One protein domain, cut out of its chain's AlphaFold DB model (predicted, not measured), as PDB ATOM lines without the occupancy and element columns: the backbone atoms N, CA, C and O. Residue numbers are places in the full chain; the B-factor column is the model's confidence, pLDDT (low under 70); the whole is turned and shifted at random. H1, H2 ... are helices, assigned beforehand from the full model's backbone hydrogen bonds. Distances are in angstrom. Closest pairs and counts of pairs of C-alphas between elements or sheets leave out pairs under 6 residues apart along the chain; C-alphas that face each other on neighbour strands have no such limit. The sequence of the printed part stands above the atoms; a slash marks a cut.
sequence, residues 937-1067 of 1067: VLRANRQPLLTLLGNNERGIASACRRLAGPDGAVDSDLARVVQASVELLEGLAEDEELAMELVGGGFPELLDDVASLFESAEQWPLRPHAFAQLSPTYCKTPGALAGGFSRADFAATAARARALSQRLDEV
ATOM      1  N   VAL A 937      11.362 -11.890  -3.000       49.81
ATOM      2  CA  VAL A 937      11.282 -12.513  -4.331       49.81
ATOM      3  C   VAL A 937      12.205 -13.730  -4.397       49.81
ATOM      4  O   VAL A 937      11.779 -14.765  -4.900       49.81
ATOM      5  N   LEU A 938      13.414 -13.651  -3.840       54.09
ATOM      6  CA  LEU A 938      14.352 -14.772  -3.751       54.09
ATOM      7  C   LEU A 938      13.791 -15.904  -2.876       54.09
ATOM      8  O   LEU A 938      13.769 -17.046  -3.318       54.09
ATOM      9  N   ARG A 939      13.209 -15.604  -1.707       57.22
ATOM     10  CA  ARG A 939      12.523 -16.599  -0.860       57.22
ATOM     11  C   ARG A 939      11.277 -17.182  -1.522       57.22
ATOM     12  O   ARG A 939      11.068 -18.390  -1.473       57.22
ATOM     13  N   ALA A 940      10.455 -16.353  -2.168       54.75
ATOM     14  CA  ALA A 940       9.256 -16.812  -2.874       54.75
ATOM     15  C   ALA A 940       9.597 -17.696  -4.083       54.75
ATOM     16  O   ALA A 940       8.811 -18.568  -4.447       54.75
ATOM     17  N   ASN A 941      10.779 -17.500  -4.670       54.41
ATOM     18  CA  ASN A 941      11.294 -18.295  -5.778       54.41
ATOM     19  C   ASN A 941      12.420 -19.245  -5.348       54.41
ATOM     20  O   ASN A 941      13.145 -19.729  -6.213       54.41
ATOM     21  N   ARG A 942      12.550 -19.557  -4.050       57.56
ATOM     22  CA  ARG A 942      13.644 -20.382  -3.512       57.56
ATOM     23  C   ARG A 942      13.742 -21.730  -4.217       57.56
ATOM     24  O   ARG A 942      14.809 -22.093  -4.680       57.56
ATOM     25  N   GLN A 943      12.625 -22.434  -4.400       55.78
ATOM     26  CA  GLN A 943      12.642 -23.751  -5.044       55.78
ATOM     27  C   GLN A 943      12.960 -23.711  -6.549       55.78
ATOM     28  O   GLN A 943      13.792 -24.506  -7.004       55.78
ATOM     29  N   PRO A 944      12.382 -22.783  -7.340       57.56
ATOM     30  CA  PRO A 944      12.849 -22.522  -8.700       57.56
ATOM     31  C   PRO A 944      14.332 -22.143  -8.772       57.56
ATOM     32  O   PRO A 944      15.032 -22.628  -9.656       57.56
ATOM     33  N   LEU A 945      14.819 -21.321  -7.838       54.03
ATOM     34  CA  LEU A 945      16.216 -20.898  -7.770       54.03
ATOM     35  C   LEU A 945      17.137 -22.058  -7.412       54.03
ATOM     36  O   LEU A 945      18.130 -22.225  -8.093       54.03
ATOM     37  N   LEU A 946      16.786 -22.910  -6.452       54.00
ATOM     38  CA  LEU A 946      17.529 -24.127  -6.113       54.00
ATOM     39  C   LEU A 946      17.582 -25.120  -7.276       54.00
ATOM     40  O   LEU A 946      18.620 -25.713  -7.556       54.00
ATOM     41  N   THR A 947      16.477 -25.268  -8.005       62.78
ATOM     42  CA  THR A 947      16.434 -26.107  -9.213       62.78
ATOM     43  C   THR A 947      17.314 -25.513 -10.315       62.78
ATOM     44  O   THR A 947      18.052 -26.230 -10.993       62.78
ATOM     45  N   LEU A 948      17.274 -24.189 -10.478       61.44
ATOM     46  CA  LEU A 948      18.117 -23.454 -11.412       61.44
ATOM     47  C   LEU A 948      19.593 -23.501 -10.993       61.44
ATOM     48  O   LEU A 948      20.446 -23.650 -11.858       61.44
ATOM     49  N   LEU A 949      19.892 -23.466  -9.695       58.03
ATOM     50  CA  LEU A 949      21.222 -23.630  -9.118       58.03
ATOM     51  C   LEU A 949      21.751 -25.038  -9.381       58.03
ATOM     52  O   LEU A 949      22.818 -25.154  -9.965       58.03
ATOM     53  N   GLY A 950      20.991 -26.101  -9.111       64.12
ATOM     54  CA  GLY A 950      21.418 -27.473  -9.431       64.12
ATOM     55  C   GLY A 950      21.566 -27.746 -10.938       64.12
ATOM     56  O   GLY A 950      22.382 -28.568 -11.363       64.12
ATOM     57  N   ASN A 951      20.803 -27.044 -11.782       69.56
ATOM     58  CA  ASN A 951      20.999 -27.070 -13.235       69.56
ATOM     59  C   ASN A 951      22.223 -26.247 -13.663       69.56
ATOM     60  O   ASN A 951      22.928 -26.652 -14.587       69.56
ATOM     61  N   ASN A 952      22.497 -25.130 -12.987       65.44
ATOM     62  CA  ASN A 952      23.684 -24.310 -13.202       65.44
ATOM     63  C   ASN A 952      24.946 -25.021 -12.728       65.44
ATOM     64  O   ASN A 952      25.929 -24.961 -13.439       65.44
ATOM     65  N   GLU A 953      24.934 -25.753 -11.619       72.44
ATOM     66  CA  GLU A 953      26.057 -26.578 -11.163       72.44
ATOM     67  C   GLU A 953      26.457 -27.578 -12.263       72.44
ATOM     68  O   GLU A 953      27.588 -27.582 -12.754       72.44
ATOM     69  N   ARG A 954      25.479 -28.340 -12.776       71.94
ATOM     70  CA  ARG A 954      25.677 -29.259 -13.909       71.94
ATOM     71  C   ARG A 954      26.071 -28.534 -15.198       71.94
ATOM     72  O   ARG A 954      26.883 -29.055 -15.968       71.94
ATOM     73  N   GLY A 955      25.503 -27.355 -15.440       69.88
ATOM     74  CA  GLY A 955      25.773 -26.502 -16.594       69.88
ATOM     75  C   GLY A 955      27.197 -25.947 -16.595       69.88
ATOM     76  O   GLY A 955      27.896 -26.092 -17.596       69.88
ATOM     77  N   ILE A 956      27.649 -25.404 -15.465       69.31
ATOM     78  CA  ILE A 956      28.998 -24.893 -15.204       69.31
ATOM     79  C   ILE A 956      29.988 -26.049 -15.278       69.31
ATOM     80  O   ILE A 956      30.951 -25.944 -16.029       69.31
ATOM     81  N   ALA A 957      29.734 -27.181 -14.616       69.81
ATOM     82  CA  ALA A 957      30.607 -28.353 -14.698       69.81
ATOM     83  C   ALA A 957      30.724 -28.879 -16.142       69.81
ATOM     84  O   ALA A 957      31.810 -29.212 -16.618       69.81
ATOM     85  N   SER A 958      29.614 -28.924 -16.886       73.31
ATOM     86  CA  SER A 958      29.615 -29.290 -18.308       73.31
ATOM     87  C   SER A 958      30.353 -28.263 -19.173       73.31
ATOM     88  O   SER A 958      31.078 -28.656 -20.085       73.31
ATOM     89  N   ALA A 959      30.178 -26.968 -18.911       69.38
ATOM     90  CA  ALA A 959      30.881 -25.894 -19.604       69.38
ATOM     91  C   ALA A 959      32.390 -25.959 -19.324       69.38
ATOM     92  O   ALA A 959      33.182 -25.922 -20.256       69.38
ATOM     93  N   CYS A 960      32.789 -26.190 -18.077       72.75
ATOM     94  CA  CYS A 960      34.173 -26.399 -17.655       72.75
ATOM     95  C   CYS A 960      34.818 -27.596 -18.355       72.75
ATOM     96  O   CYS A 960      35.899 -27.470 -18.927       72.75
ATOM     97  N   ARG A 961      34.116 -28.734 -18.440       74.12
ATOM     98  CA  ARG A 961      34.600 -29.904 -19.195       74.12
ATOM     99  C   ARG A 961      34.781 -29.636 -20.692       74.12
ATOM    100  O   ARG A 961      35.609 -30.284 -21.319       74.12
ATOM    101  N   ARG A 962      33.998 -28.722 -21.273       72.81
ATOM    102  CA  ARG A 962      34.052 -28.379 -22.708       72.81
ATOM    103  C   ARG A 962      34.966 -27.194 -23.019       72.81
ATOM    104  O   ARG A 962      35.370 -27.050 -24.169       72.81
ATOM    105  N   LEU A 963      35.295 -26.370 -22.023       72.50
ATOM    106  CA  LEU A 963      36.280 -25.290 -22.130       72.50
ATOM    107  C   LEU A 963      37.649 -25.852 -22.519       72.50
ATOM    108  O   LEU A 963      38.348 -25.250 -23.327       72.50
ATOM    109  N   ALA A 964      37.992 -27.036 -22.009       63.38
ATOM    110  CA  ALA A 964      39.103 -27.839 -22.499       63.38
ATOM    111  C   ALA A 964      38.684 -28.577 -23.778       63.38
ATOM    112  O   ALA A 964      38.317 -29.752 -23.745       63.38
ATOM    113  N   GLY A 965      38.694 -27.887 -24.921       62.91
ATOM    114  CA  GLY A 965      38.508 -28.561 -26.205       62.91
ATOM    115  C   GLY A 965      39.543 -29.689 -26.393       62.91
ATOM    116  O   GLY A 965      40.636 -29.608 -25.831       62.91
ATOM    117  N   PRO A 966      39.259 -30.718 -27.216       61.56
ATOM    118  CA  PRO A 966      40.187 -31.833 -27.462       61.56
ATOM    119  C   PRO A 966      41.550 -31.383 -28.022       61.56
ATOM    120  O   PRO A 966      42.542 -32.088 -27.877       61.56
ATOM    121  N   ASP A 967      41.603 -30.180 -28.600       68.12
ATOM    122  CA  ASP A 967      42.810 -29.563 -29.149       68.12
ATOM    123  C   ASP A 967      43.534 -28.635 -28.147       68.12
ATOM    124  O   ASP A 967      44.461 -27.921 -28.530       68.12
ATOM    125  N   GLY A 968      43.079 -28.564 -26.889       63.97
ATOM    126  CA  GLY A 968      43.636 -27.688 -25.850       63.97
ATOM    127  C   GLY A 968      43.329 -26.194 -26.021       63.97
ATOM    128  O   GLY A 968      43.966 -25.366 -25.377       63.97
ATOM    129  N   ALA A 969      42.386 -25.827 -26.894       70.12
ATOM    130  CA  ALA A 969      41.971 -24.442 -27.108       70.12
ATOM    131  C   ALA A 969      40.669 -24.114 -26.365       70.12
ATOM    132  O   ALA A 969      39.720 -24.899 -26.409       70.12
ATOM    133  N   VAL A 970      40.621 -22.928 -25.750       73.56
ATOM    134  CA  VAL A 970      39.455 -22.444 -24.996       73.56
ATOM    135  C   VAL A 970      38.438 -21.783 -25.920       73.56
ATOM    136  O   VAL A 970      38.804 -20.935 -26.739       73.56
ATOM    137  N   ASP A 971      37.158 -22.113 -25.743       80.62
ATOM    138  CA  ASP A 971      36.041 -21.376 -26.342       80.62
ATOM    139  C   ASP A 971      35.718 -20.115 -25.516       80.62
ATOM    140  O   ASP A 971      35.284 -20.195 -24.362       80.62
ATOM    141  N   SER A 972      35.911 -18.937 -26.116       77.00
ATOM    142  CA  SER A 972      35.680 -17.645 -25.462       77.00
ATOM    143  C   SER A 972      34.221 -17.394 -25.072       77.00
ATOM    144  O   SER A 972      33.970 -16.687 -24.098       77.00
ATOM    145  N   ASP A 973      33.253 -17.942 -25.811       76.25
ATOM    146  CA  ASP A 973      31.834 -17.759 -25.480       76.25
ATOM    147  C   ASP A 973      31.466 -18.582 -24.250       76.25
ATOM    148  O   ASP A 973      30.744 -18.115 -23.368       76.25
ATOM    149  N   LEU A 974      31.999 -19.798 -24.170       76.25
ATOM    150  CA  LEU A 974      31.794 -20.668 -23.023       76.25
ATOM    151  C   LEU A 974      32.472 -20.099 -21.770       76.25
ATOM    152  O   LEU A 974      31.901 -20.170 -20.683       76.25
ATOM    153  N   ALA A 975      33.631 -19.450 -21.933       79.81
ATOM    154  CA  ALA A 975      34.328 -18.777 -20.841       79.81
ATOM    155  C   ALA A 975      33.492 -17.620 -20.268       79.81
ATOM    156  O   ALA A 975      33.374 -17.487 -19.051       79.81
ATOM    157  N   ARG A 976      32.813 -16.849 -21.132       82.06
ATOM    158  CA  ARG A 976      31.856 -15.808 -20.710       82.06
ATOM    159  C   ARG A 976      30.645 -16.368 -19.982       82.06
ATOM    160  O   ARG A 976      30.174 -15.745 -19.037       82.06
ATOM    161  N   VAL A 977      30.127 -17.520 -20.409       77.38
ATOM    162  CA  VAL A 977      29.000 -18.169 -19.719       77.38
ATOM    163  C   VAL A 977      29.408 -18.583 -18.307       77.38
ATOM    164  O   VAL A 977      28.659 -18.325 -17.364       77.38
ATOM    165  N   VAL A 978      30.599 -19.164 -18.141       81.94
ATOM    166  CA  VAL A 978      31.111 -19.518 -16.811       81.94
ATOM    167  C   VAL A 978      31.363 -18.263 -15.971       81.94
ATOM    168  O   VAL A 978      30.903 -18.220 -14.835       81.94
ATOM    169  N   GLN A 979      31.960 -17.204 -16.533       87.69
ATOM    170  CA  GLN A 979      32.135 -15.922 -15.834       87.69
ATOM    171  C   GLN A 979      30.802 -15.341 -15.341       87.69
ATOM    172  O   GLN A 979      30.676 -15.012 -14.166       87.69
ATOM    173  N   ALA A 980      29.788 -15.266 -16.207       80.56
ATOM    174  CA  ALA A 980      28.467 -14.756 -15.836       80.56
ATOM    175  C   ALA A 980      27.783 -15.622 -14.764       80.56
ATOM    176  O   ALA A 980      27.009 -15.116 -13.953       80.56
ATOM    177  N   SER A 981      28.071 -16.926 -14.750       82.75
ATOM    178  CA  SER A 981      27.558 -17.843 -13.730       82.75
ATOM    179  C   SER A 981      28.242 -17.615 -12.379       82.75
ATOM    180  O   SER A 981      27.556 -17.586 -11.363       82.75
ATOM    181  N   VAL A 982      29.559 -17.378 -12.361       86.06
ATOM    182  CA  VAL A 982      30.300 -17.002 -11.142       86.06
ATOM    183  C   VAL A 982      29.794 -15.667 -10.586       86.06
ATOM    184  O   VAL A 982      29.533 -15.574  -9.392       86.06
ATOM    185  N   GLU A 983      29.566 -14.663 -11.438       87.00
ATOM    186  CA  GLU A 983      28.998 -13.366 -11.024       87.00
ATOM    187  C   GLU A 983      27.594 -13.499 -10.416       87.00
ATOM    188  O   GLU A 983      27.255 -12.813  -9.453       87.00
ATOM    189  N   LEU A 984      26.765 -14.391 -10.967       83.44
ATOM    190  CA  LEU A 984      25.443 -14.672 -10.416       83.44
ATOM    191  C   LEU A 984      25.543 -15.319  -9.028       83.44
ATOM    192  O   LEU A 984      24.830 -14.904  -8.119       83.44
ATOM    193  N   LEU A 985      26.414 -16.320  -8.869       84.75
ATOM    194  CA  LEU A 985      26.631 -16.995  -7.587       84.75
ATOM    195  C   LEU A 985      27.193 -16.034  -6.533       84.75
ATOM    196  O   LEU A 985      26.768 -16.085  -5.384       84.75
ATOM    197  N   GLU A 986      28.075 -15.115  -6.933       88.75
ATOM    198  CA  GLU A 986      28.612 -14.064  -6.063       88.75
ATOM    199  C   GLU A 986      27.497 -13.161  -5.519       88.75
ATOM    200  O   GLU A 986      27.441 -12.913  -4.315       88.75
ATOM    201  N   GLY A 987      26.555 -12.751  -6.377       83.06
ATOM    202  CA  GLY A 987      25.387 -11.971  -5.963       83.06
ATOM    203  C   GLY A 987      24.395 -12.743  -5.084       83.06
ATOM    204  O   GLY A 987      23.714 -12.134  -4.264       83.06
ATOM    205  N   LEU A 988      24.301 -14.069  -5.229       82.62
ATOM    206  CA  LEU A 988      23.452 -14.911  -4.375       82.62
ATOM    207  C   LEU A 988      24.085 -15.154  -3.001       82.62
ATOM    208  O   LEU A 988      23.375 -15.138  -2.000       82.62
ATOM    209  N   ALA A 989      25.408 -15.308  -2.945       85.94
ATOM    210  CA  ALA A 989      26.152 -15.481  -1.701       85.94
ATOM    211  C   ALA A 989      26.179 -14.216  -0.819       85.94
ATOM    212  O   ALA A 989      26.685 -14.259   0.301       85.94
ATOM    213  N   GLU A 990      25.652 -13.079  -1.297       87.38
ATOM    214  CA  GLU A 990      25.410 -11.898  -0.462       87.38
ATOM    215  C   GLU A 990      24.363 -12.130   0.635       87.38
ATOM    216  O   GLU A 990      24.432 -11.475   1.676       87.38
ATOM    217  N   ASP A 991      23.434 -13.065   0.426       87.62
ATOM    218  CA  ASP A 991      22.438 -13.485   1.413       87.62
ATOM    219  C   ASP A 991      22.927 -14.754   2.137       87.62
ATOM    220  O   ASP A 991      23.214 -15.765   1.501       87.62
ATOM    221  N   GLU A 992      23.035 -14.703   3.467       85.75
ATOM    222  CA  GLU A 992      23.581 -15.785   4.308       85.75
ATOM    223  C   GLU A 992      22.768 -17.089   4.206       85.75
ATOM    224  O   GLU A 992      23.334 -18.182   4.223       85.75
ATOM    225  N   GLU A 993      21.444 -16.994   4.029       83.50
ATOM    226  CA  GLU A 993      20.577 -18.169   3.895       83.50
ATOM    227  C   GLU A 993      20.827 -18.879   2.558       83.50
ATOM    228  O   GLU A 993      20.924 -20.104   2.520       83.50
ATOM    229  N   LEU A 994      20.987 -18.114   1.472       80.94
ATOM    230  CA  LEU A 994      21.326 -18.655   0.151       80.94
ATOM    231  C   LEU A 994      22.781 -19.126   0.080       80.94
ATOM    232  O   LEU A 994      23.058 -20.127  -0.578       80.94
ATOM    233  N   ALA A 995      23.702 -18.459   0.775       85.62
ATOM    234  CA  ALA A 995      25.088 -18.897   0.885       85.62
ATOM    235  C   ALA A 995      25.178 -20.299   1.510       85.62
ATOM    236  O   ALA A 995      25.817 -21.173   0.927       85.62
ATOM    237  N   MET A 996      24.450 -20.568   2.603       85.06
ATOM    238  CA  MET A 996      24.375 -21.918   3.186       85.06
ATOM    239  C   MET A 996      23.810 -22.965   2.212       85.06
ATOM    240  O   MET A 996      24.228 -24.124   2.229       85.06
ATOM    241  N   GLU A 997      22.871 -22.588   1.340       84.06
ATOM    242  CA  GLU A 997      22.363 -23.498   0.305       84.06
ATOM    243  C   GLU A 997      23.397 -23.791  -0.781       84.06
ATOM    244  O   GLU A 997      23.502 -24.933  -1.232       84.06
ATOM    245  N   LEU A 998      24.180 -22.785  -1.181       82.19
ATOM    246  CA  LEU A 998      25.299 -22.969  -2.106       82.19
ATOM    247  C   LEU A 998      26.363 -23.901  -1.504       82.19
ATOM    248  O   LEU A 998      26.858 -24.787  -2.203       82.19
ATOM    249  N   VAL A 999      26.652 -23.772  -0.205       86.12
ATOM    250  CA  VAL A 999      27.540 -24.697   0.523       86.12
ATOM    251  C   VAL A 999      26.979 -26.121   0.495       86.12
ATOM    252  O   VAL A 999      27.665 -27.051   0.071       86.12
ATOM    253  N   GLY A1000      25.704 -26.302   0.854       82.94
ATOM    254  CA  GLY A1000      25.043 -27.613   0.827       82.94
ATOM    255  C   GLY A1000      24.954 -28.250  -0.569       82.94
ATOM    256  O   GLY A1000      24.837 -29.470  -0.678       82.94
ATOM    257  N   GLY A1001      25.024 -27.436  -1.628       80.12
ATOM    258  CA  GLY A1001      25.037 -27.865  -3.026       80.12
ATOM    259  C   GLY A1001      26.416 -28.222  -3.591       80.12
ATOM    260  O   GLY A1001      26.490 -28.576  -4.761       80.12
ATOM    261  N   GLY A1002      27.501 -28.122  -2.815       85.94
ATOM    262  CA  GLY A1002      28.855 -28.444  -3.294       85.94
ATOM    263  C   GLY A1002      29.466 -27.389  -4.226       85.94
ATOM    264  O   GLY A1002      30.424 -27.669  -4.947       85.94
ATOM    265  N   PHE A1003      28.940 -26.158  -4.222       87.81
ATOM    266  CA  PHE A1003      29.498 -25.068  -5.025       87.81
ATOM    267  C   PHE A1003      30.932 -24.651  -4.657       87.81
ATOM    268  O   PHE A1003      31.625 -24.248  -5.589       87.81
ATOM    269  N   PRO A1004      31.419 -24.740  -3.398       91.44
ATOM    270  CA  PRO A1004      32.819 -24.432  -3.089       91.44
ATOM    271  C   PRO A1004      33.802 -25.273  -3.920       91.44
ATOM    272  O   PRO A1004      34.633 -24.726  -4.643       91.44
ATOM    273  N   GLU A1005      33.611 -26.598  -3.952       89.19
ATOM    274  CA  GLU A1005      34.438 -27.519  -4.748       89.19
ATOM    275  C   GLU A1005      34.360 -27.197  -6.251       89.19
ATOM    276  O   GLU A1005      35.376 -27.144  -6.945       89.19
ATOM    277  N   LEU A1006      33.156 -26.906  -6.758       87.75
ATOM    278  CA  LEU A1006      32.964 -26.511  -8.154       87.75
ATOM    279  C   LEU A1006      33.655 -25.178  -8.484       87.75
ATOM    280  O   LEU A1006      34.186 -25.018  -9.583       87.75
ATOM    281  N   LEU A1007      33.623 -24.202  -7.577       90.62
ATOM    282  CA  LEU A1007      34.250 -22.892  -7.763       90.62
ATOM    283  C   LEU A1007      35.778 -22.986  -7.707       90.62
ATOM    284  O   LEU A1007      36.448 -22.298  -8.484       90.62
ATOM    285  N   ASP A1008      36.323 -23.871  -6.876       91.94
ATOM    286  CA  ASP A1008      37.750 -24.199  -6.870       91.94
ATOM    287  C   ASP A1008      38.184 -24.856  -8.186       91.94
ATOM    288  O   ASP A1008      39.199 -24.458  -8.775       91.94
ATOM    289  N   ASP A1009      37.384 -25.792  -8.705       88.94
ATOM    290  CA  ASP A1009      37.603 -26.409 -10.016       88.94
ATOM    291  C   ASP A1009      37.546 -25.368 -11.145       88.94
ATOM    292  O   ASP A1009      38.413 -25.352 -12.025       88.94
ATOM    293  N   VAL A1010      36.564 -24.457 -11.112       87.50
ATOM    294  CA  VAL A1010      36.446 -23.340 -12.066       87.50
ATOM    295  C   VAL A1010      37.674 -22.434 -11.985       87.50
ATOM    296  O   VAL A1010      38.235 -22.079 -13.024       87.50
ATOM    297  N   ALA A1011      38.120 -22.069 -10.785       92.19
ATOM    298  CA  ALA A1011      39.286 -21.212 -10.608       92.19
ATOM    299  C   ALA A1011      40.568 -21.872 -11.127       92.19
ATOM    300  O   ALA A1011      41.315 -21.260 -11.894       92.19
ATOM    301  N   SER A1012      40.791 -23.137 -10.766       90.06
ATOM    302  CA  SER A1012      41.926 -23.942 -11.224       90.06
ATOM    303  C   SER A1012      41.939 -24.083 -12.749       90.06
ATOM    304  O   SER A1012      42.966 -23.875 -13.406       90.06
ATOM    305  N   LEU A1013      40.767 -24.341 -13.338       86.25
ATOM    306  CA  LEU A1013      40.598 -24.408 -14.783       86.25
ATOM    307  C   LEU A1013      40.949 -23.074 -15.445       86.25
ATOM    308  O   LEU A1013      41.747 -23.066 -16.379       86.25
ATOM    309  N   PHE A1014      40.398 -21.956 -14.969       87.94
ATOM    310  CA  PHE A1014      40.608 -20.637 -15.575       87.94
ATOM    311  C   PHE A1014      42.051 -20.133 -15.436       87.94
ATOM    312  O   PHE A1014      42.546 -19.456 -16.337       87.94
ATOM    313  N   GLU A1015      42.759 -20.518 -14.377       89.50
ATOM    314  CA  GLU A1015      44.196 -20.251 -14.235       89.50
ATOM    315  C   GLU A1015      45.047 -21.071 -15.189       89.50
ATOM    316  O   GLU A1015      45.966 -20.547 -15.821       89.50
ATOM    317  N   SER A1016      44.721 -22.354 -15.343       83.44
ATOM    318  CA  SER A1016      45.403 -23.203 -16.321       83.44
ATOM    319  C   SER A1016      45.116 -22.752 -17.761       83.44
ATOM    320  O   SER A1016      46.005 -22.799 -18.618       83.44
ATOM    321  N   ALA A1017      43.907 -22.237 -18.008       77.31
ATOM    322  CA  ALA A1017      43.440 -21.755 -19.302       77.31
ATOM    323  C   ALA A1017      44.111 -20.448 -19.748       77.31
ATOM    324  O   ALA A1017      44.128 -20.160 -20.945       77.31
ATOM    325  N   GLU A1018      44.741 -19.683 -18.846       71.56
ATOM    326  CA  GLU A1018      45.519 -18.491 -19.221       71.56
ATOM    327  C   GLU A1018      46.663 -18.834 -20.200       71.56
ATOM    328  O   GLU A1018      47.045 -18.036 -21.071       71.56
ATOM    329  N   GLN A1019      47.186 -20.058 -20.081       77.56
ATOM    330  CA  GLN A1019      48.259 -20.588 -20.919       77.56
ATOM    331  C   GLN A1019      47.748 -21.184 -22.234       77.56
ATOM    332  O   GLN A1019      48.545 -21.425 -23.145       77.56
ATOM    333  N   TRP A1020      46.441 -21.428 -22.354       76.31
ATOM    334  CA  TRP A1020      45.880 -22.082 -23.527       76.31
ATOM    335  C   TRP A1020      45.793 -21.102 -24.701       76.31
ATOM    336  O   TRP A1020      45.522 -19.908 -24.523       76.31
ATOM    337  N   PRO A1021      46.028 -21.576 -25.936       72.06
ATOM    338  CA  PRO A1021      45.801 -20.763 -27.115       72.06
ATOM    339  C   PRO A1021      44.309 -20.424 -27.205       72.06
ATOM    340  O   PRO A1021      43.458 -21.298 -27.381       72.06
ATOM    341  N   LEU A1022      43.990 -19.134 -27.098       64.56
ATOM    342  CA  LEU A1022      42.639 -18.642 -27.331       64.56
ATOM    343  C   LEU A1022      42.311 -18.844 -28.807       64.56
ATOM    344  O   LEU A1022      42.991 -18.290 -29.674       64.56
ATOM    345  N   ARG A1023      41.270 -19.623 -29.103       61.91
ATOM    346  CA  ARG A1023      40.678 -19.624 -30.439       61.91
ATOM    347  C   ARG A1023      39.685 -18.465 -30.491       61.91
ATOM    348  O   ARG A1023      38.612 -18.583 -29.905       61.91
ATOM    349  N   PRO A1024      39.988 -17.348 -31.182       54.84
ATOM    350  CA  PRO A1024      38.931 -16.426 -31.561       54.84
ATOM    351  C   PRO A1024      37.970 -17.213 -32.452       54.84
ATOM    352  O   PRO A1024      38.350 -17.685 -33.525       54.84
ATOM    353  N   HIS A1025      36.742 -17.435 -31.994       49.12
ATOM    354  CA  HIS A1025      35.775 -18.150 -32.813       49.12
ATOM    355  C   HIS A1025      35.478 -17.339 -34.088       49.12
ATOM    356  O   HIS A1025      35.455 -16.105 -34.076       49.12
ATOM    357  N   ALA A1026      35.213 -18.055 -35.187       40.97
ATOM    358  CA  ALA A1026      34.922 -17.574 -36.546       40.97
ATOM    359  C   ALA A1026      33.828 -16.485 -36.682       40.97
ATOM    360  O   ALA A1026      33.602 -15.977 -37.776       40.97
ATOM    361  N   PHE A1027      33.175 -16.069 -35.595       38.62
ATOM    362  CA  PHE A1027      32.238 -14.946 -35.597       38.62
ATOM    363  C   PHE A1027      32.919 -13.595 -35.871       38.62
ATOM    364  O   PHE A1027      32.305 -12.721 -36.471       38.62
ATOM    365  N   ALA A1028      34.209 -13.441 -35.547       38.69
ATOM    366  CA  ALA A1028      34.983 -12.269 -35.975       38.69
ATOM    367  C   ALA A1028      35.191 -12.212 -37.506       38.69
ATOM    368  O   ALA A1028      35.487 -11.150 -38.049       38.69
ATOM    369  N   GLN A1029      35.009 -13.338 -38.207       37.56
ATOM    370  CA  GLN A1029      35.025 -13.414 -39.672       37.56
ATOM    371  C   GLN A1029      33.611 -13.408 -40.283       37.56
ATOM    372  O   GLN A1029      33.468 -13.169 -41.479       37.56
ATOM    373  N   LEU A1030      32.562 -13.587 -39.472       33.75
ATOM    374  CA  LEU A1030      31.154 -13.527 -39.876       33.75
ATOM    375  C   LEU A1030      30.493 -12.223 -39.384       33.75
ATOM    376  O   LEU A1030      29.558 -12.231 -38.596       33.75
ATOM    377  N   SER A1031      30.977 -11.114 -39.951       36.47
ATOM    378  CA  SER A1031      30.356  -9.780 -40.061       36.47
ATOM    379  C   SER A1031      30.096  -8.943 -38.776       36.47
ATOM    380  O   SER A1031      29.517  -9.431 -37.808       36.47
ATOM    381  N   PRO A1032      30.412  -7.622 -38.766       34.94
ATOM    382  CA  PRO A1032      30.364  -6.751 -37.578       34.94
ATOM    383  C   PRO A1032      28.953  -6.317 -37.128       34.94
ATOM    384  O   PRO A1032      28.810  -5.497 -36.223       34.94
ATOM    385  N   THR A1033      27.890  -6.811 -37.759       35.12
ATOM    386  CA  THR A1033      26.537  -6.234 -37.655       35.12
ATOM    387  C   THR A1033      25.652  -6.808 -36.545       35.12
ATOM    388  O   THR A1033      24.578  -6.263 -36.296       35.12
ATOM    389  N   TYR A1034      26.083  -7.849 -35.827       32.69
ATOM    390  CA  TYR A1034      25.255  -8.494 -34.793       32.69
ATOM    391  C   TYR A1034      25.321  -7.854 -33.395       32.69
ATOM    392  O   TYR A1034      24.578  -8.259 -32.503       32.69
ATOM    393  N   CYS A1035      26.149  -6.826 -33.181       33.16
ATOM    394  CA  CYS A1035      26.261  -6.138 -31.890       33.16
ATOM    395  C   CYS A1035      25.858  -4.661 -32.006       33.16
ATOM    396  O   CYS A1035      26.672  -3.818 -32.375       33.16
ATOM    397  N   LYS A1036      24.625  -4.311 -31.606       31.17
ATOM    398  CA  LYS A1036      24.227  -2.899 -31.398       31.17
ATOM    399  C   LYS A1036      24.877  -2.251 -30.161       31.17
ATOM    400  O   LYS A1036      24.676  -1.068 -29.914       31.17
ATOM    401  N   THR A1037      25.718  -2.984 -29.435       35.19
ATOM    402  CA  THR A1037      26.739  -2.447 -28.526       35.19
ATOM    403  C   THR A1037      28.125  -2.874 -29.023       35.19
ATOM    404  O   THR A1037      28.661  -3.886 -28.567       35.19
ATOM    405  N   PRO A1038      28.739  -2.122 -29.957       31.67
ATOM    406  CA  PRO A1038      30.002  -2.508 -30.594       31.67
ATOM    407  C   PRO A1038      31.200  -2.621 -29.631       31.67
ATOM    408  O   PRO A1038      32.239  -3.136 -30.019       31.67
ATOM    409  N   GLY A1039      31.074  -2.165 -28.377       36.38
ATOM    410  CA  GLY A1039      32.164  -2.175 -27.393       36.38
ATOM    411  C   GLY A1039      32.186  -3.347 -26.403       36.38
ATOM    412  O   GLY A1039      33.240  -3.614 -25.842       36.38
ATOM    413  N   ALA A1040      31.072  -4.055 -26.168       38.25
ATOM    414  CA  ALA A1040      30.977  -4.993 -25.033       38.25
ATOM    415  C   ALA A1040      31.231  -6.469 -25.393       38.25
ATOM    416  O   ALA A1040      31.598  -7.254 -24.529       38.25
ATOM    417  N   LEU A1041      31.039  -6.860 -26.658       39.56
ATOM    418  CA  LEU A1041      31.194  -8.256 -27.095       39.56
ATOM    419  C   LEU A1041      32.313  -8.460 -28.128       39.56
ATOM    420  O   LEU A1041      32.732  -9.600 -28.326       39.56
ATOM    421  N   ALA A1042      32.832  -7.380 -28.724       39.81
ATOM    422  CA  ALA A1042      33.921  -7.410 -29.705       39.81
ATOM    423  C   ALA A1042      35.322  -7.569 -29.081       39.81
ATOM    424  O   ALA A1042      36.271  -7.909 -29.783       39.81
ATOM    425  N   GLY A1043      35.467  -7.356 -27.769       51.91
ATOM    426  CA  GLY A1043      36.698  -7.688 -27.054       51.91
ATOM    427  C   GLY A1043      36.721  -9.180 -26.766       51.91
ATOM    428  O   GLY A1043      35.957  -9.628 -25.920       51.91
ATOM    429  N   GLY A1044      37.537  -9.962 -27.478       63.78
ATOM    430  CA  GLY A1044      37.742 -11.377 -27.147       63.78
ATOM    431  C   GLY A1044      38.029 -11.548 -25.651       63.78
ATOM    432  O   GLY A1044      38.611 -10.653 -25.045       63.78
ATOM    433  N   PHE A1045      37.583 -12.660 -25.062       76.19
ATOM    434  CA  PHE A1045      37.819 -12.944 -23.645       76.19
ATOM    435  C   PHE A1045      39.322 -12.875 -23.372       76.19
ATOM    436  O   PHE A1045      40.098 -13.671 -23.909       76.19
ATOM    437  N   SER A1046      39.741 -11.839 -22.657       84.44
ATOM    438  CA  SER A1046      41.148 -11.510 -22.502       84.44
ATOM    439  C   SER A1046      41.775 -12.382 -21.420       84.44
ATOM    440  O   SER A1046      41.087 -12.951 -20.575       84.44
ATOM    441  N   ARG A1047      43.107 -12.463 -21.391       80.88
ATOM    442  CA  ARG A1047      43.804 -13.107 -20.263       80.88
ATOM    443  C   ARG A1047      43.471 -12.452 -18.922       80.88
ATOM    444  O   ARG A1047      43.370 -13.145 -17.920       80.88
ATOM    445  N   ALA A1048      43.240 -11.137 -18.922       86.56
ATOM    446  CA  ALA A1048      42.794 -10.429 -17.730       86.56
ATOM    447  C   ALA A1048      41.406 -10.908 -17.275       86.56
ATOM    448  O   ALA A1048      41.186 -11.036 -16.076       86.56
ATOM    449  N   ASP A1049      40.509 -11.246 -18.207       87.81
ATOM    450  CA  ASP A1049      39.190 -11.798 -17.881       87.81
ATOM    451  C   ASP A1049      39.296 -13.223 -17.316       87.81
ATOM    452  O   ASP A1049      38.567 -13.557 -16.380       87.81
ATOM    453  N   PHE A1050      40.237 -14.045 -17.807       86.31
ATOM    454  CA  PHE A1050      40.522 -15.361 -17.214       86.31
ATOM    455  C   PHE A1050      40.998 -15.238 -15.768       86.31
ATOM    456  O   PHE A1050      40.395 -15.832 -14.873       86.31
ATOM    457  N   ALA A1051      42.018 -14.410 -15.532       89.12
ATOM    458  CA  ALA A1051      42.560 -14.182 -14.197       89.12
ATOM    459  C   ALA A1051      41.516 -13.565 -13.249       89.12
ATOM    460  O   ALA A1051      41.403 -13.979 -12.096       89.12
ATOM    461  N   ALA A1052      40.709 -12.614 -13.734       91.31
ATOM    462  CA  ALA A1052      39.641 -12.004 -12.947       91.31
ATOM    463  C   ALA A1052      38.545 -13.016 -12.583       91.31
ATOM    464  O   ALA A1052      38.082 -13.028 -11.443       91.31
ATOM    465  N   THR A1053      38.152 -13.880 -13.522       92.19
ATOM    466  CA  THR A1053      37.137 -14.915 -13.274       92.19
ATOM    467  C   THR A1053      37.644 -15.950 -12.273       92.19
ATOM    468  O   THR A1053      36.918 -16.289 -11.341       92.19
ATOM    469  N   ALA A1054      38.900 -16.392 -12.398       93.19
ATOM    470  CA  ALA A1054      39.512 -17.307 -11.435       93.19
ATOM    471  C   ALA A1054      39.626 -16.696 -10.031       93.19
ATOM    472  O   ALA A1054      39.268 -17.338  -9.044       93.19
ATOM    473  N   ALA A1055      40.067 -15.437  -9.938       94.31
ATOM    474  CA  ALA A1055      40.169 -14.728  -8.666       94.31
ATOM    475  C   ALA A1055      38.801 -14.573  -7.984       94.31
ATOM    476  O   ALA A1055      38.701 -14.773  -6.775       94.31
ATOM    477  N   ARG A1056      37.745 -14.270  -8.752       95.19
ATOM    478  CA  ARG A1056      36.374 -14.199  -8.227       95.19
ATOM    479  C   ARG A1056      35.854 -15.554  -7.777       95.19
ATOM    480  O   ARG A1056      35.306 -15.640  -6.687       95.19
ATOM    481  N   ALA A1057      36.064 -16.604  -8.572       93.00
ATOM    482  CA  ALA A1057      35.647 -17.952  -8.202       93.00
ATOM    483  C   ALA A1057      36.320 -18.406  -6.894       93.00
ATOM    484  O   ALA A1057      35.632 -18.888  -6.001       93.00
ATOM    485  N   ARG A1058      37.622 -18.132  -6.713       96.19
ATOM    486  CA  ARG A1058      38.332 -18.381  -5.444       96.19
ATOM    487  C   ARG A1058      37.820 -17.562  -4.274       96.19
ATOM    488  O   ARG A1058      37.638 -18.108  -3.196       96.19
ATOM    489  N   ALA A1059      37.637 -16.258  -4.464       95.25
ATOM    490  CA  ALA A1059      37.146 -15.392  -3.397       95.25
ATOM    491  C   ALA A1059      35.746 -15.826  -2.944       95.25
ATOM    492  O   ALA A1059      35.453 -15.832  -1.752       95.25
ATOM    493  N   LEU A1060      34.903 -16.236  -3.895       95.06
ATOM    494  CA  LEU A1060      33.582 -16.769  -3.609       95.06
ATOM    495  C   LEU A1060      33.648 -18.129  -2.909       95.06
ATOM    496  O   LEU A1060      32.934 -18.317  -1.934       95.06
ATOM    497  N   SER A1061      34.515 -19.039  -3.361       95.75
ATOM    498  CA  SER A1061      34.749 -20.332  -2.705       95.75
ATOM    499  C   SER A1061      35.173 -20.150  -1.243       95.75
ATOM    500  O   SER A1061      34.498 -20.634  -0.344       95.75
ATOM    501  N   GLN A1062      36.186 -19.312  -0.987       95.62
ATOM    502  CA  GLN A1062      36.656 -18.994   0.370       95.62
ATOM    503  C   GLN A1062      35.562 -18.385   1.241       95.62
ATOM    504  O   GLN A1062      35.430 -18.732   2.409       95.62
ATOM    505  N   ARG A1063      34.761 -17.481   0.673       93.50
ATOM    506  CA  ARG A1063      33.628 -16.897   1.387       93.50
ATOM    507  C   ARG A1063      32.590 -17.958   1.748       93.50
ATOM    508  O   ARG A1063      32.028 -17.883   2.830       93.50
ATOM    509  N   LEU A1064      32.307 -18.899   0.850       91.12
ATOM    510  CA  LEU A1064      31.372 -19.987   1.122       91.12
ATOM    511  C   LEU A1064      31.943 -20.994   2.132       91.12
ATOM    512  O   LEU A1064      31.165 -21.544   2.891       91.12
ATOM    513  N   ASP A1065      33.260 -21.191   2.199       90.81
ATOM    514  CA  ASP A1065      33.903 -21.995   3.252       90.81
ATOM    515  C   ASP A1065      33.865 -21.319   4.638       90.81
ATOM    516  O   ASP A1065      33.924 -21.994   5.668       90.81
ATOM    517  N   GLU A1066      33.826 -19.983   4.680       90.88
ATOM    518  CA  GLU A1066      33.709 -19.203   5.920       90.88
ATOM    519  C   GLU A1066      32.284 -19.187   6.499       90.88
ATOM    520  O   GLU A1066      32.133 -18.995   7.710       90.88
ATOM    521  N   VAL A1067      31.270 -19.345   5.639       86.06
ATOM    522  CA  VAL A1067      29.836 -19.429   5.981       86.06
ATOM    523  C   VAL A1067      29.515 -20.826   6.498       86.06
ATOM    524  O   VAL A1067      28.929 -20.915   7.602       86.06
TER     525      VAL A1067
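What this domain is: This is residues 937 to 1067 of the 1067 residues of an uncharacterized protein of Cafeteria roenbergensis (UniProt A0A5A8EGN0). Four helices, H2, H3, H5 and H6, stand in an up-and-down bundle, each running against the one before it, and the short H4 crosses one end. At the other end a long loop, residues 1018 to 1046, joins H5 to H6, and its residues 1033 to 1040 stick out; the tiny H1 lies before H2. The printed part has 131 residues with six named helices, H1 to H6 in order, and no named strand: all helix. It is compact, with a radius of gyration of the C-alphas of 15.9 A and spans of 46 by 32 by 23 A.

How they stand to each other: H1, residues 937 to 940, is close to but not clearly touching H2, residues 942 to 963; the closest C-alphas, of Leu 938 and Leu 945, are 7.6 A apart. H2 and H3, residues 972 to 988, form a hairpin at a shallow tilt of 31 degrees, touching closest at the C-alphas of Ile 956 and Val 978, 6.0 A. H5, residues 1003 to 1017, and H6, residues 1047 to 1066, form another at 22 degrees, with the C-alphas of Ala 1011 and Ala 1054 4.0 A apart. H6 also touches H3, Thr 1053 to Gln 979, C-alphas 5.7 A apart. With residues 1064 to 1065 alone it touches H4, residues 992 to 1000, about perpendicular at 82 degrees; the C-alphas of Leu 1064 and Val 999 are 6.1 A apart. H2 and H6 are apart. Every O i to N i+4 pair is within hydrogen-bond range in H2 to H6; H1 is too short for one.

Where its parts are: H2 begins at C-alpha 942 (13.644, -20.382, -3.512) and is 29.7 A long, H3 24.5 A, H5 20.2 A. H6, 28.7 A, ends at C-alpha 1066 (33.709, -19.203, 5.920).

The domain as a whole: The C-alphas of Ser 1031 and Glu 1066 are the farthest apart, 47.1 A. The printed part has no cut; the link from H5 to H6 is long, 29 residues. Mean pLDDT of the printed part is 72.5, and 48 residues are under 70, among them 937 to 952 and 1022 to 1044.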